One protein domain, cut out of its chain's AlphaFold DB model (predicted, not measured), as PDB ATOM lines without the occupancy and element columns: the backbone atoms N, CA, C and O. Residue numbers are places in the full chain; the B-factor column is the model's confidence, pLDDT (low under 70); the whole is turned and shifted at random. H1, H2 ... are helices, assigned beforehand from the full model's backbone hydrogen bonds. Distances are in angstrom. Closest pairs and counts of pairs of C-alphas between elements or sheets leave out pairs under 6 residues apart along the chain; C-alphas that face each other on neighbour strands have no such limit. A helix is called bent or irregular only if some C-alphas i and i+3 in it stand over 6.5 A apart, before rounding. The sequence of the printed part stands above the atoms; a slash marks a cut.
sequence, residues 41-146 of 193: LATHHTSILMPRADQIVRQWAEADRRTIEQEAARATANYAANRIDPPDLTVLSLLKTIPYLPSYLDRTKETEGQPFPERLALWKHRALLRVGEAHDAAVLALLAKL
ATOM      1  N   LEU A  41      31.511  83.513  -3.086       71.69
ATOM      2  CA  LEU A  41      30.370  83.235  -2.209       71.69
ATOM      3  C   LEU A  41      30.657  83.652  -0.757       71.69
ATOM      4  O   LEU A  41      29.777  84.193  -0.100       71.69
ATOM      5  N   ALA A  42      31.899  83.491  -0.289       77.75
ATOM      6  CA  ALA A  42      32.315  83.948   1.035       77.75
ATOM      7  C   ALA A  42      32.259  85.480   1.160       77.75
ATOM      8  O   ALA A  42      31.806  85.996   2.178       77.75
ATOM      9  N   THR A  43      32.649  86.215   0.111       80.69
ATOM     10  CA  THR A  43      32.553  87.684   0.078       80.69
ATOM     11  C   THR A  43      31.095  88.148   0.104       80.69
ATOM     12  O   THR A  43      30.761  89.057   0.857       80.69
ATOM     13  N   HIS A  44      30.206  87.508  -0.662       80.94
ATOM     14  CA  HIS A  44      28.764  87.793  -0.624       80.94
ATOM     15  C   HIS A  44      28.158  87.478   0.754       80.94
ATOM     16  O   HIS A  44      27.357  88.240   1.290       80.94
ATOM     17  N   HIS A  45      28.588  86.379   1.371       82.81
ATOM     18  CA  HIS A  45      28.131  85.971   2.693       82.81
ATOM     19  C   HIS A  45      28.450  87.015   3.772       82.81
ATOM     20  O   HIS A  45      27.578  87.377   4.558       82.81
ATOM     21  N   THR A  46      29.678  87.534   3.804       84.50
ATOM     22  CA  THR A  46      30.096  88.503   4.828       84.50
ATOM     23  C   THR A  46      29.610  89.924   4.559       84.50
ATOM     24  O   THR A  46      29.296  90.632   5.509       84.50
ATOM     25  N   SER A  47      29.544  90.353   3.295       83.31
ATOM     26  CA  SER A  47      29.203  91.742   2.943       83.31
ATOM     27  C   SER A  47      27.710  91.995   2.734       83.31
ATOM     28  O   SER A  47      27.268  93.122   2.928       83.31
ATOM     29  N   ILE A  48      26.935  90.967   2.368       87.62
ATOM     30  CA  ILE A  48      25.504  91.097   2.057       87.62
ATOM     31  C   ILE A  48      24.657  90.271   3.024       87.62
ATOM     32  O   ILE A  48      23.795  90.819   3.712       87.62
ATOM     33  N   LEU A  49      24.906  88.960   3.122       87.00
ATOM     34  CA  LEU A  49      24.021  88.076   3.893       87.00
ATOM     35  C   LEU A  49      24.117  88.307   5.405       87.00
ATOM     36  O   LEU A  49      23.084  88.347   6.065       87.00
ATOM     37  N   MET A  50      25.322  88.490   5.954       88.69
ATOM     38  CA  MET A  50      25.524  88.708   7.392       88.69
ATOM     39  C   MET A  50      24.882  90.018   7.886       88.69
ATOM     40  O   MET A  50      24.080  89.948   8.819       88.69
ATOM     41  N   PRO A  51      25.115  91.193   7.259       89.44
ATOM     42  CA  PRO A  51      24.423  92.425   7.649       89.44
ATOM     43  C   PRO A  51      22.905  92.322   7.497       89.44
ATOM     44  O   PRO A  51      22.160  92.858   8.317       89.44
ATOM     45  N   ARG A  52      22.429  91.608   6.468       87.25
ATOM     46  CA  ARG A  52      20.996  91.405   6.252       87.25
ATOM     47  C   ARG A  52      20.373  90.519   7.327       87.25
ATOM     48  O   ARG A  52      19.296  90.850   7.820       87.25
ATOM     49  N   ALA A  53      21.034  89.421   7.687       86.31
ATOM     50  CA  ALA A  53      20.592  88.541   8.760       86.31
ATOM     51  C   ALA A  53      20.522  89.306  10.089       86.31
ATOM     52  O   ALA A  53      19.497  89.253  10.763       86.31
ATOM     53  N   ASP A  54      21.556  90.089  10.412       89.88
ATOM     54  CA  ASP A  54      21.562  90.943  11.603       89.88
ATOM     55  C   ASP A  54      20.406  91.954  11.591       89.88
ATOM     56  O   ASP A  54      19.669  92.061  12.569       89.88
ATOM     57  N   GLN A  55      20.168  92.639  10.467       91.25
ATOM     58  CA  GLN A  55      19.067  93.598  10.345       91.25
ATOM     59  C   GLN A  55      17.693  92.952  10.586       91.25
ATOM     60  O   GLN A  55      16.875  93.516  11.313       91.25
ATOM     61  N   ILE A  56      17.428  91.792   9.979       86.38
ATOM     62  CA  ILE A  56      16.151  91.080  10.133       86.38
ATOM     63  C   ILE A  56      15.978  90.610  11.582       86.38
ATOM     64  O   ILE A  56      14.924  90.827  12.177       86.38
ATOM     65  N   VAL A  57      17.017  90.026  12.184       84.44
ATOM     66  CA  VAL A  57      16.942  89.536  13.567       84.44
ATOM     67  C   VAL A  57      16.757  90.684  14.556       84.44
ATOM     68  O   VAL A  57      15.979  90.540  15.494       84.44
ATOM     69  N   ARG A  58      17.362  91.860  14.326       89.19
ATOM     70  CA  ARG A  58      17.069  93.058  15.135       89.19
ATOM     71  C   ARG A  58      15.593  93.445  15.073       89.19
ATOM     72  O   ARG A  58      15.013  93.769  16.103       89.19
ATOM     73  N   GLN A  59      14.972  93.385  13.893       87.88
ATOM     74  CA  GLN A  59      13.541  93.675  13.747       87.88
ATOM     75  C   GLN A  59      12.678  92.659  14.501       87.88
ATOM     76  O   GLN A  59      11.712  93.050  15.155       87.88
ATOM     77  N   TRP A  60      13.040  91.374  14.453       84.06
ATOM     78  CA  TRP A  60      12.379  90.335  15.246       84.06
ATOM     79  C   TRP A  60      12.537  90.587  16.747       84.06
ATOM     80  O   TRP A  60      11.544  90.611  17.464       84.06
ATOM     81  N   ALA A  61      13.751  90.882  17.211       84.62
ATOM     82  CA  ALA A  61      14.030  91.181  18.612       84.62
ATOM     83  C   ALA A  61      13.255  92.413  19.114       84.62
ATOM     84  O   ALA A  61      12.729  92.417  20.229       84.62
ATOM     85  N   GLU A  62      13.137  93.462  18.296       87.94
ATOM     86  CA  GLU A  62      12.303  94.624  18.614       87.94
ATOM     87  C   GLU A  62      10.814  94.271  18.692       87.94
ATOM     88  O   GLU A  62      10.120  94.749  19.594       87.94
ATOM     89  N   ALA A  63      10.312  93.446  17.771       84.44
ATOM     90  CA  ALA A  63       8.926  92.988  17.780       84.44
ATOM     91  C   ALA A  63       8.624  92.123  19.017       84.44
ATOM     92  O   ALA A  63       7.617  92.349  19.695       84.44
ATOM     93  N   ASP A  64       9.529  91.210  19.367       81.75
ATOM     94  CA  ASP A  64       9.437  90.373  20.563       81.75
ATOM     95  C   ASP A  64       9.449  91.231  21.827       81.75
ATOM     96  O   ASP A  64       8.593  91.077  22.700       81.75
ATOM     97  N   ARG A  65      10.356  92.212  21.906       85.31
ATOM     98  CA  ARG A  65      10.406  93.162  23.022       85.31
ATOM     99  C   ARG A  65       9.096  93.932  23.180       85.31
ATOM    100  O   ARG A  65       8.587  94.027  24.297       85.31
ATOM    101  N   ARG A  66       8.538  94.465  22.088       87.56
ATOM    102  CA  ARG A  66       7.249  95.179  22.121       87.56
ATOM    103  C   ARG A  66       6.128  94.261  22.602       87.56
ATOM    104  O   ARG A  66       5.328  94.676  23.435       87.56
ATOM    105  N   THR A  67       6.107  93.018  22.133       83.62
ATOM    106  CA  THR A  67       5.121  92.008  22.542       83.62
ATOM    107  C   THR A  67       5.231  91.696  24.038       83.62
ATOM    108  O   THR A  67       4.225  91.711  24.747       83.62
ATOM    109  N   ILE A  68       6.452  91.504  24.552       82.12
ATOM    110  CA  ILE A  68       6.719  91.291  25.984       82.12
ATOM    111  C   ILE A  68       6.226  92.474  26.820       82.12
ATOM    112  O   ILE A  68       5.576  92.286  27.849       82.12
ATOM    113  N   GLU A  69       6.527  93.700  26.393       87.12
ATOM    114  CA  GLU A  69       6.105  94.909  27.099       87.12
ATOM    115  C   GLU A  69       4.576  95.079  27.095       87.12
ATOM    116  O   GLU A  69       4.005  95.415  28.135       87.12
ATOM    117  N   GLN A  70       3.913  94.796  25.971       85.94
ATOM    118  CA  GLN A  70       2.454  94.876  25.835       85.94
ATOM    119  C   GLN A  70       1.729  93.860  26.719       85.94
ATOM    120  O   GLN A  70       0.804  94.227  27.446       85.94
ATOM    121  N   GLU A  71       2.156  92.600  26.714       80.25
ATOM    122  CA  GLU A  71       1.514  91.572  27.536       80.25
ATOM    123  C   GLU A  71       1.801  91.773  29.030       80.25
ATOM    124  O   GLU A  71       0.909  91.588  29.858       80.25
ATOM    125  N   ALA A  72       2.994  92.248  29.406       81.44
ATOM    126  CA  ALA A  72       3.275  92.626  30.792       81.44
ATOM    127  C   ALA A  72       2.380  93.790  31.264       81.44
ATOM    128  O   ALA A  72       1.871  93.777  32.390       81.44
ATOM    129  N   ALA A  73       2.141  94.786  30.406       84.25
ATOM    130  CA  ALA A  73       1.214  95.875  30.707       84.25
ATOM    131  C   ALA A  73      -0.228  95.364  30.852       84.25
ATOM    132  O   ALA A  73      -0.918  95.718  31.810       84.25
ATOM    133  N   ARG A  74      -0.661  94.467  29.959       82.56
ATOM    134  CA  ARG A  74      -1.976  93.816  30.019       82.56
ATOM    135  C   ARG A  74      -2.162  93.017  31.309       82.56
ATOM    136  O   ARG A  74      -3.195  93.137  31.964       82.56
ATOM    137  N   ALA A  75      -1.155  92.242  31.703       77.31
ATOM    138  CA  ALA A  75      -1.158  91.462  32.936       77.31
ATOM    139  C   ALA A  75      -1.261  92.360  34.182       77.31
ATOM    140  O   ALA A  75      -2.051  92.086  35.085       77.31
ATOM    141  N   THR A  76      -0.525  93.475  34.191       82.06
ATOM    142  CA  THR A  76      -0.567  94.471  35.272       82.06
ATOM    143  C   THR A  76      -1.947  95.126  35.376       82.06
ATOM    144  O   THR A  76      -2.492  95.243  36.473       82.06
ATOM    145  N   ALA A  77      -2.543  95.518  34.246       81.88
ATOM    146  CA  ALA A  77      -3.876  96.118  34.201       81.88
ATOM    147  C   ALA A  77      -4.964  95.146  34.689       81.88
ATOM    148  O   ALA A  77      -5.819  95.524  35.489       81.88
ATOM    149  N   ASN A  78      -4.896  93.877  34.270       79.06
ATOM    150  CA  ASN A  78      -5.823  92.836  34.716       79.06
ATOM    151  C   ASN A  78      -5.730  92.590  36.228       79.06
ATOM    152  O   ASN A  78      -6.758  92.449  36.892       79.06
ATOM    153  N   TYR A  79      -4.510  92.568  36.773       78.44
ATOM    154  CA  TYR A  79      -4.290  92.439  38.210       78.44
ATOM    155  C   TYR A  79      -4.825  93.650  38.984       78.44
ATOM    156  O   TYR A  79      -5.529  93.484  39.976       78.44
ATOM    157  N   ALA A  80      -4.565  94.871  38.505       80.19
ATOM    158  CA  ALA A  80      -5.068  96.094  39.131       80.19
ATOM    159  C   ALA A  80      -6.606  96.155  39.157       80.19
ATOM    160  O   ALA A  80      -7.182  96.618  40.142       80.19
ATOM    161  N   ALA A  81      -7.265  95.666  38.101       80.81
ATOM    162  CA  ALA A  81      -8.721  95.664  37.980       80.81
ATOM    163  C   ALA A  81      -9.399  94.601  38.859       80.81
ATOM    164  O   ALA A  81     -10.399  94.893  39.510       80.81
ATOM    165  N   ASN A  82      -8.857  93.379  38.896       76.25
ATOM    166  CA  ASN A  82      -9.540  92.241  39.517       76.25
ATOM    167  C   ASN A  82      -8.976  91.852  40.888       76.25
ATOM    168  O   ASN A  82      -9.623  91.102  41.611       76.25
ATOM    169  N   ARG A  83      -7.773  92.331  41.247       67.62
ATOM    170  CA  ARG A  83      -7.002  91.935  42.447       67.62
ATOM    171  C   ARG A  83      -6.860  90.421  42.640       67.62
ATOM    172  O   ARG A  83      -6.625  89.947  43.748       67.62
ATOM    173  N   ILE A  84      -7.000  89.675  41.554       65.31
ATOM    174  CA  ILE A  84      -6.804  88.236  41.489       65.31
ATOM    175  C   ILE A  84      -5.487  88.036  40.760       65.31
ATOM    176  O   ILE A  84      -5.327  88.557  39.654       65.31
ATOM    177  N   ASP A  85      -4.567  87.295  41.378       61.00
ATOM    178  CA  ASP A  85      -3.376  86.787  40.703       61.00
ATOM    179  C   ASP A  85      -3.859  85.987  39.487       61.00
ATOM    180  O   ASP A  85      -4.502  84.944  39.668       61.00
ATOM    181  N   PRO A  86      -3.636  86.463  38.247       57.00
ATOM    182  CA  PRO A  86      -3.977  85.650  37.102       57.00
ATOM    183  C   PRO A  86      -3.174  84.346  37.224       57.00
ATOM    184  O   PRO A  86      -1.995  84.395  37.589       57.00
ATOM    185  N   PRO A  87      -3.790  83.181  36.956       56.88
ATOM    186  CA  PRO A  87      -3.045  81.927  36.890       56.88
ATOM    187  C   PRO A  87      -1.838  82.109  35.957       56.88
ATOM    188  O   PRO A  87      -1.906  82.939  35.047       56.88
ATOM    189  N   ASP A  88      -0.772  81.317  36.132       55.56
ATOM    190  CA  ASP A  88       0.498  81.348  35.361       55.56
ATOM    191  C   ASP A  88       0.339  81.338  33.813       55.56
ATOM    192  O   ASP A  88       1.299  81.452  33.050       55.56
ATOM    193  N   LEU A  89      -0.899  81.277  33.323       42.97
ATOM    194  CA  LEU A  89      -1.370  81.632  31.990       42.97
ATOM    195  C   LEU A  89      -0.790  82.930  31.400       42.97
ATOM    196  O   LEU A  89      -0.638  82.976  30.181       42.97
ATOM    197  N   THR A  90      -0.424  83.957  32.178       51.03
ATOM    198  CA  THR A  90       0.261  85.147  31.617       51.03
ATOM    199  C   THR A  90       1.658  84.817  31.095       51.03
ATOM    200  O   THR A  90       2.020  85.280  30.014       51.03
ATOM    201  N   VAL A  91       2.390  83.928  31.775       53.69
ATOM    202  CA  VAL A  91       3.647  83.372  31.256       53.69
ATOM    203  C   VAL A  91       3.339  82.547  30.010       53.69
ATOM    204  O   VAL A  91       3.888  82.828  28.952       53.69
ATOM    205  N   LEU A  92       2.368  81.630  30.069       49.75
ATOM    206  CA  LEU A  92       2.004  80.778  28.925       49.75
ATOM    207  C   LEU A  92       1.538  81.557  27.683       49.75
ATOM    208  O   LEU A  92       1.787  81.107  26.568       49.75
ATOM    209  N   SER A  93       0.861  82.698  27.843       56.62
ATOM    210  CA  SER A  93       0.414  83.525  26.714       56.62
ATOM    211  C   SER A  93       1.598  84.108  25.942       56.62
ATOM    212  O   SER A  93       1.639  83.994  24.725       56.62
ATOM    213  N   LEU A  94       2.613  84.593  26.655       51.69
ATOM    214  CA  LEU A  94       3.866  85.092  26.093       51.69
ATOM    215  C   LEU A  94       4.768  83.973  25.563       51.69
ATOM    216  O   LEU A  94       5.423  84.141  24.537       51.69
ATOM    217  N   LEU A  95       4.748  82.808  26.220       54.97
ATOM    218  CA  LEU A  95       5.422  81.593  25.756       54.97
ATOM    219  C   LEU A  95       4.843  81.053  24.443       54.97
ATOM    220  O   LEU A  95       5.573  80.452  23.661       54.97
ATOM    221  N   LYS A  96       3.542  81.249  24.199       53.41
ATOM    222  CA  LYS A  96       2.897  80.867  22.935       53.41
ATOM    223  C   LYS A  96       3.282  81.795  21.790       53.41
ATOM    224  O   LYS A  96       3.375  81.328  20.659       53.41
ATOM    225  N   THR A  97       3.488  83.079  22.069       55.25
ATOM    226  CA  THR A  97       3.825  84.066  21.036       55.25
ATOM    227  C   THR A  97       5.291  83.983  20.616       55.25
ATOM    228  O   THR A  97       5.595  84.255  19.460       55.25
ATOM    229  N   ILE A  98       6.193  83.574  21.520       59.50
ATOM    230  CA  ILE A  98       7.637  83.525  21.254       59.50
ATOM    231  C   ILE A  98       8.146  82.072  21.359       59.50
ATOM    232  O   ILE A  98       8.388  81.584  22.468       59.50
ATOM    233  N   PRO A  99       8.358  81.365  20.230       54.81
ATOM    234  CA  PRO A  99       8.575  79.911  20.194       54.81
ATOM    235  C   PRO A  99       9.843  79.397  20.911       54.81
ATOM    236  O   PRO A  99       9.976  78.190  21.105       54.81
ATOM    237  N   TYR A 100      10.755  80.274  21.346       56.41
ATOM    238  CA  TYR A 100      12.032  79.915  21.995       56.41
ATOM    239  C   TYR A 100      12.153  80.347  23.469       56.41
ATOM    240  O   TYR A 100      13.168  80.090  24.117       56.41
ATOM    241  N   LEU A 101      11.121  80.993  24.007       55.62
ATOM    242  CA  LEU A 101      11.019  81.422  25.404       55.62
ATOM    243  C   LEU A 101      10.650  80.310  26.444       55.62
ATOM    244  O   LEU A 101      11.033  80.469  27.606       55.62
ATOM    245  N   PRO A 102       9.948  79.194  26.103       51.84
ATOM    246  CA  PRO A 102       9.337  78.280  27.090       51.84
ATOM    247  C   PRO A 102      10.266  77.592  28.091       51.84
ATOM    248  O   PRO A 102      10.000  77.631  29.289       51.84
ATOM    249  N   SER A 103      11.357  76.973  27.642       55.03
ATOM    250  CA  SER A 103      12.177  76.093  28.493       55.03
ATOM    251  C   SER A 103      12.986  76.824  29.570       55.03
ATOM    252  O   SER A 103      13.464  76.193  30.510       55.03
ATOM    253  N   TYR A 104      13.142  78.145  29.454       51.44
ATOM    254  CA  TYR A 104      13.984  78.949  30.348       51.44
ATOM    255  C   TYR A 104      13.189  79.817  31.327       51.44
ATOM    256  O   TYR A 104      13.725  80.217  32.362       51.44
ATOM    257  N   LEU A 105      11.915  80.091  31.031       55.06
ATOM    258  CA  LEU A 105      11.016  80.824  31.926       55.06
ATOM    259  C   LEU A 105      10.306  79.916  32.936       55.06
ATOM    260  O   LEU A 105       9.775  80.423  33.919       55.06
ATOM    261  N   ASP A 106      10.360  78.594  32.750       54.94
ATOM    262  CA  ASP A 106       9.726  77.578  33.605       54.94
ATOM    263  C   ASP A 106      10.417  77.378  34.978       54.94
ATOM    264  O   ASP A 106      10.289  76.349  35.638       54.94
ATOM    265  N   ARG A 107      11.158  78.381  35.469       53.66
ATOM    266  CA  ARG A 107      11.711  78.393  36.837       53.66
ATOM    267  C   ARG A 107      10.677  78.865  37.860       53.66
ATOM    268  O   ARG A 107      10.968  79.699  38.714       53.66
ATOM    269  N   THR A 108       9.479  78.298  37.779       53.91
ATOM    270  CA  THR A 108       8.331  78.540  38.669       53.91
ATOM    271  C   THR A 108       8.683  78.415  40.159       53.91
ATOM    272  O   THR A 108       8.122  79.135  40.981       53.91
ATOM    273  N   LYS A 109       9.695  77.605  40.501       53.31
ATOM    274  CA  LYS A 109      10.192  77.404  41.875       53.31
ATOM    275  C   LYS A 109      10.964  78.583  42.482       53.31
ATOM    276  O   LYS A 109      11.042  78.681  43.698       53.31
ATOM    277  N   GLU A 110      11.567  79.467  41.680       56.41
ATOM    278  CA  GLU A 110      12.370  80.592  42.213       56.41
ATOM    279  C   GLU A 110      11.512  81.794  42.639       56.41
ATOM    280  O   GLU A 110      11.970  82.648  43.392       56.41
ATOM    281  N   THR A 111      10.274  81.872  42.152       62.12
ATOM    282  CA  THR A 111       9.338  82.979  42.415       62.12
ATOM    283  C   THR A 111       8.201  82.592  43.358       62.12
ATOM    284  O   THR A 111       7.278  83.375  43.574       62.12
ATOM    285  N   GLU A 112       8.228  81.374  43.889       61.62
ATOM    286  CA  GLU A 112       7.174  80.835  44.742       61.62
ATOM    287  C   GLU A 112       7.070  81.663  46.040       61.62
ATOM    288  O   GLU A 112       8.047  81.839  46.763       61.62
ATOM    289  N   GLY A 113       5.892  82.244  46.304       64.62
ATOM    290  CA  GLY A 113       5.632  83.089  47.480       64.62
ATOM    291  C   GLY A 113       5.840  84.601  47.301       64.62
ATOM    292  O   GLY A 113       5.496  85.357  48.210       64.62
ATOM    293  N   GLN A 114       6.341  85.073  46.153       72.44
ATOM    294  CA  GLN A 114       6.433  86.513  45.870       72.44
ATOM    295  C   GLN A 114       5.086  87.108  45.404       72.44
ATOM    296  O   GLN A 114       4.338  86.444  44.676       72.44
ATOM    297  N   PRO A 115       4.783  88.380  45.739       77.62
ATOM    298  CA  PRO A 115       3.641  89.099  45.180       77.62
ATOM    299  C   PRO A 115       3.673  89.104  43.646       77.62
ATOM    300  O   PRO A 115       4.723  89.302  43.036       77.62
ATOM    301  N   PHE A 116       2.511  88.947  43.005       77.44
ATOM    302  CA  PHE A 116       2.370  88.986  41.544       77.44
ATOM    303  C   PHE A 116       3.157  90.101  40.818       77.44
ATOM    304  O   PHE A 116       3.852  89.771  39.854       77.44
ATOM    305  N   PRO A 117       3.122  91.387  41.234       78.31
ATOM    306  CA  PRO A 117       3.856  92.439  40.522       78.31
ATOM    307  C   PRO A 117       5.378  92.230  40.522       78.31
ATOM    308  O   PRO A 117       6.032  92.527  39.523       78.31
ATOM    309  N   GLU A 118       5.943  91.679  41.598       81.12
ATOM    310  CA  GLU A 118       7.377  91.378  41.690       81.12
ATOM    311  C   GLU A 118       7.748  90.202  40.781       81.12
ATOM    312  O   GLU A 118       8.714  90.284  40.014       81.12
ATOM    313  N   ARG A 119       6.916  89.152  40.775       78.81
ATOM    314  CA  ARG A 119       7.073  87.996  39.877       78.81
ATOM    315  C   ARG A 119       7.016  88.414  38.411       78.81
ATOM    316  O   ARG A 119       7.872  88.019  37.619       78.81
ATOM    317  N   LEU A 120       6.043  89.255  38.052       79.25
ATOM    318  CA  LEU A 120       5.871  89.768  36.694       79.25
ATOM    319  C   LEU A 120       7.064  90.629  36.253       79.25
ATOM    320  O   LEU A 120       7.518  90.508  35.114       79.25
ATOM    321  N   ALA A 121       7.598  91.472  37.143       81.81
ATOM    322  CA  ALA A 121       8.771  92.295  36.855       81.81
ATOM    323  C   ALA A 121      10.029  91.443  36.616       81.81
ATOM    324  O   ALA A 121      10.743  91.663  35.631       81.81
ATOM    325  N   LEU A 122      10.271  90.441  37.468       80.69
ATOM    326  CA  LEU A 122      11.386  89.505  37.318       80.69
ATOM    327  C   LEU A 122      11.269  88.708  36.014       80.69
ATOM    328  O   LEU A 122      12.239  88.582  35.263       80.69
ATOM    329  N   TRP A 123      10.069  88.207  35.724       78.25
ATOM    330  CA  TRP A 123       9.774  87.479  34.498       78.25
ATOM    331  C   TRP A 123      10.032  88.342  33.257       78.25
ATOM    332  O   TRP A 123      10.766  87.926  32.360       78.25
ATOM    333  N   LYS A 124       9.511  89.576  33.241       83.00
ATOM    334  CA  LYS A 124       9.723  90.532  32.146       83.00
ATOM    335  C   LYS A 124      11.212  90.777  31.927       83.00
ATOM    336  O   LYS A 124      11.680  90.747  30.792       83.00
ATOM    337  N   HIS A 125      11.963  91.011  33.001       84.06
ATOM    338  CA  HIS A 125      13.401  91.245  32.916       84.06
ATOM    339  C   HIS A 125      14.144  90.050  32.298       84.06
ATOM    340  O   HIS A 125      14.933  90.235  31.373       84.06
ATOM    341  N   ARG A 126      13.835  88.823  32.736       79.44
ATOM    342  CA  ARG A 126      14.422  87.586  32.189       79.44
ATOM    343  C   ARG A 126      14.072  87.375  30.717       79.44
ATOM    344  O   ARG A 126      14.951  87.040  29.928       79.44
ATOM    345  N   ALA A 127      12.817  87.607  30.339       77.50
ATOM    346  CA  ALA A 127      12.376  87.509  28.951       77.50
ATOM    347  C   ALA A 127      13.158  88.479  28.046       77.50
ATOM    348  O   ALA A 127      13.645  88.078  26.992       77.50
ATOM    349  N   LEU A 128      13.351  89.727  28.487       83.38
ATOM    350  CA  LEU A 128      14.109  90.734  27.737       83.38
ATOM    351  C   LEU A 128      15.601  90.403  27.621       83.38
ATOM    352  O   LEU A 128      16.173  90.576  26.546       83.38
ATOM    353  N   LEU A 129      16.228  89.907  28.694       82.56
ATOM    354  CA  LEU A 129      17.615  89.432  28.633       82.56
ATOM    355  C   LEU A 129      17.767  88.313  27.601       82.56
ATOM    356  O   LEU A 129      18.702  88.333  26.802       82.56
ATOM    357  N   ARG A 130      16.809  87.380  27.559       75.19
ATOM    358  CA  ARG A 130      16.870  86.246  26.637       75.19
ATOM    359  C   ARG A 130      16.732  86.653  25.176       75.19
ATOM    360  O   ARG A 130      17.411  86.069  24.339       75.19
ATOM    361  N   VAL A 131      15.897  87.645  24.868       79.56
ATOM    362  CA  VAL A 131      15.822  88.216  23.512       79.56
ATOM    363  C   VAL A 131      17.204  88.715  23.070       79.56
ATOM    364  O   VAL A 131      17.614  88.453  21.945       79.56
ATOM    365  N   GLY A 132      17.957  89.348  23.976       76.69
ATOM    366  CA  GLY A 132      19.341  89.753  23.720       76.69
ATOM    367  C   GLY A 132      20.295  88.570  23.525       76.69
ATOM    368  O   GLY A 132      21.033  88.534  22.549       76.69
ATOM    369  N   GLU A 133      20.263  87.571  24.408       79.88
ATOM    370  CA  GLU A 133      21.141  86.390  24.312       79.88
ATOM    371  C   GLU A 133      20.857  85.501  23.092       79.88
ATOM    372  O   GLU A 133      21.748  84.816  22.590       79.88
ATOM    373  N   ALA A 134      19.604  85.448  22.639       79.50
ATOM    374  CA  ALA A 134      19.208  84.663  21.477       79.50
ATOM    375  C   ALA A 134      19.589  85.339  20.151       79.50
ATOM    376  O   ALA A 134      19.561  84.666  19.118       79.50
ATOM    377  N   HIS A 135      19.966  86.625  20.177       81.56
ATOM    378  CA  HIS A 135      20.274  87.427  18.992       81.56
ATOM    379  C   HIS A 135      21.341  86.766  18.118       81.56
ATOM    380  O   HIS A 135      21.063  86.419  16.975       81.56
ATOM    381  N   ASP A 136      22.525  86.490  18.665       79.88
ATOM    382  CA  ASP A 136      23.649  85.947  17.887       79.88
ATOM    383  C   ASP A 136      23.337  84.566  17.293       79.88
ATOM    384  O   ASP A 136      23.651  84.280  16.134       79.88
ATOM    385  N   ALA A 137      22.660  83.710  18.065       81.44
ATOM    386  CA  ALA A 137      22.239  82.392  17.600       81.44
ATOM    387  C   ALA A 137      21.205  82.493  16.466       81.44
ATOM    388  O   ALA A 137      21.287  81.751  15.486       81.44
ATOM    389  N   ALA A 138      20.257  83.428  16.572       82.25
ATOM    390  CA  ALA A 138      19.268  83.691  15.536       82.25
ATOM    391  C   ALA A 138      19.909  84.283  14.271       82.25
ATOM    392  O   ALA A 138      19.547  83.871  13.169       82.25
ATOM    393  N   VAL A 139      20.902  85.173  14.410       83.19
ATOM    394  CA  VAL A 139      21.676  85.710  13.278       83.19
ATOM    395  C   VAL A 139      22.380  84.583  12.537       83.19
ATOM    396  O   VAL A 139      22.235  84.479  11.322       83.19
ATOM    397  N   LEU A 140      23.083  83.698  13.247       84.00
ATOM    398  CA  LEU A 140      23.769  82.561  12.630       84.00
ATOM    399  C   LEU A 140      22.792  81.585  11.958       84.00
ATOM    400  O   LEU A 140      23.048  81.132  10.842       84.00
ATOM    401  N   ALA A 141      21.661  81.284  12.599       81.38
ATOM    402  CA  ALA A 141      20.641  80.404  12.036       81.38
ATOM    403  C   ALA A 141      20.006  80.995  10.767       81.38
ATOM    404  O   ALA A 141      19.855  80.298   9.758       81.38
ATOM    405  N   LEU A 142      19.665  82.289  10.788       85.44
ATOM    406  CA  LEU A 142      19.116  82.981   9.627       85.44
ATOM    407  C   LEU A 142      20.152  83.095   8.509       85.44
ATOM    408  O   LEU A 142      19.825  82.837   7.356       85.44
ATOM    409  N   LEU A 143      21.400  83.418   8.841       88.19
ATOM    410  CA  LEU A 143      22.502  83.475   7.890       88.19
ATOM    411  C   LEU A 143      22.697  82.138   7.176       88.19
ATOM    412  O   LEU A 143      22.759  82.109   5.949       88.19
ATOM    413  N   ALA A 144      22.722  81.028   7.920       83.38
ATOM    414  CA  ALA A 144      22.805  79.691   7.344       83.38
ATOM    415  C   ALA A 144      21.618  79.409   6.409       83.38
ATOM    416  O   ALA A 144      21.803  78.909   5.299       83.38
ATOM    417  N   LYS A 145      20.400  79.797   6.810       84.50
ATOM    418  CA  LYS A 145      19.201  79.648   5.977       84.50
ATOM    419  C   LYS A 145      19.298  80.477   4.693       84.50
ATOM    420  O   LYS A 145      19.042  79.941   3.618       84.50
ATOM    421  N   LEU A 146      19.712  81.741   4.778       86.00
ATOM    422  CA  LEU A 146      19.925  82.610   3.617       86.00
ATOM    423  C   LEU A 146      21.019  82.060   2.695       86.00
ATOM    424  O   LEU A 146      20.841  82.059   1.479       86.00
TER     425      LEU A 146
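What this domain is: This is residues 41 to 146 of the 193 residues of an uncharacterized protein of Nitrospirae bacterium (UniProt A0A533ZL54). A long helix, H1, runs the length of a rod, and the bent helix H4 folds back on it: arm H4a lies alongside H1 the opposite way, and arm H4b crosses H1 nearer its first residues. Between them in the chain, short H2 folds back beside H1 as a helical hairpin, and tiny H3 follows. The printed part has 106 residues with four named helices, H1, H2, H3 and H4 in that order, and no named strand; the class is all helix. The whole is loose, with a radius of gyration of the C-alphas of 17.0 A and spans of 58 by 25 by 18 A.

Where its parts are: H1, residues 41 to 82, begins at C-alpha 41 (30.370, 83.235, -2.209) and is 58.4 A long. It has a kink of 33 degrees near residue 48 and is only just irregular, with C-alphas 47 and 50 6.52 A apart. H2 is residues 89 to 97, 12.4 A, and H3 is residues 102 to 105. H4, residues 116 to 146, was assigned as one helix by its hydrogen bonds but is bent, with C-alphas 133 and 136 6.9 A apart. Its arms are H4a, 116 to 133, 25.6 A, and H4b, 136 to 146, 15.1 A, ending at C-alpha 146 (19.925, 82.610, 3.617).

How they stand to each other: H1 touches H2 with its residues 67 to 75 alone, closest at the C-alphas of Ala 75 and Thr 90, 6.6 A, at a shallow tilt of 24 degrees. H2 and H3 only just touch, with 3 pairs of C-alphas within 8 A, the closest being Leu 95 and Pro 102, 5.3 A. H1 touches H4a, closest at the C-alphas of Ala 61 and Val 131, 6.0 A, at a shallow tilt of 4 degrees, opposite ways. H1 touches H4b at a steep tilt of 53 degrees, with the C-alphas of Ala 53 and Val 139 closest, 5.4 A. Every O i to N i+4 pair is within hydrogen-bond range in H2, H4a and H4b, and 36 of 38 in H1; H3 is too short for such a pair, and its 1 O i to N i+3 pair is not within range.

The domain as a whole: The C-alphas farthest apart, of Leu 41 and Arg 83, are 58.9 A apart. The printed part has no cut, and no link is long. Mean pLDDT of the printed part is 74.7; residues 83 to 113 are under 70.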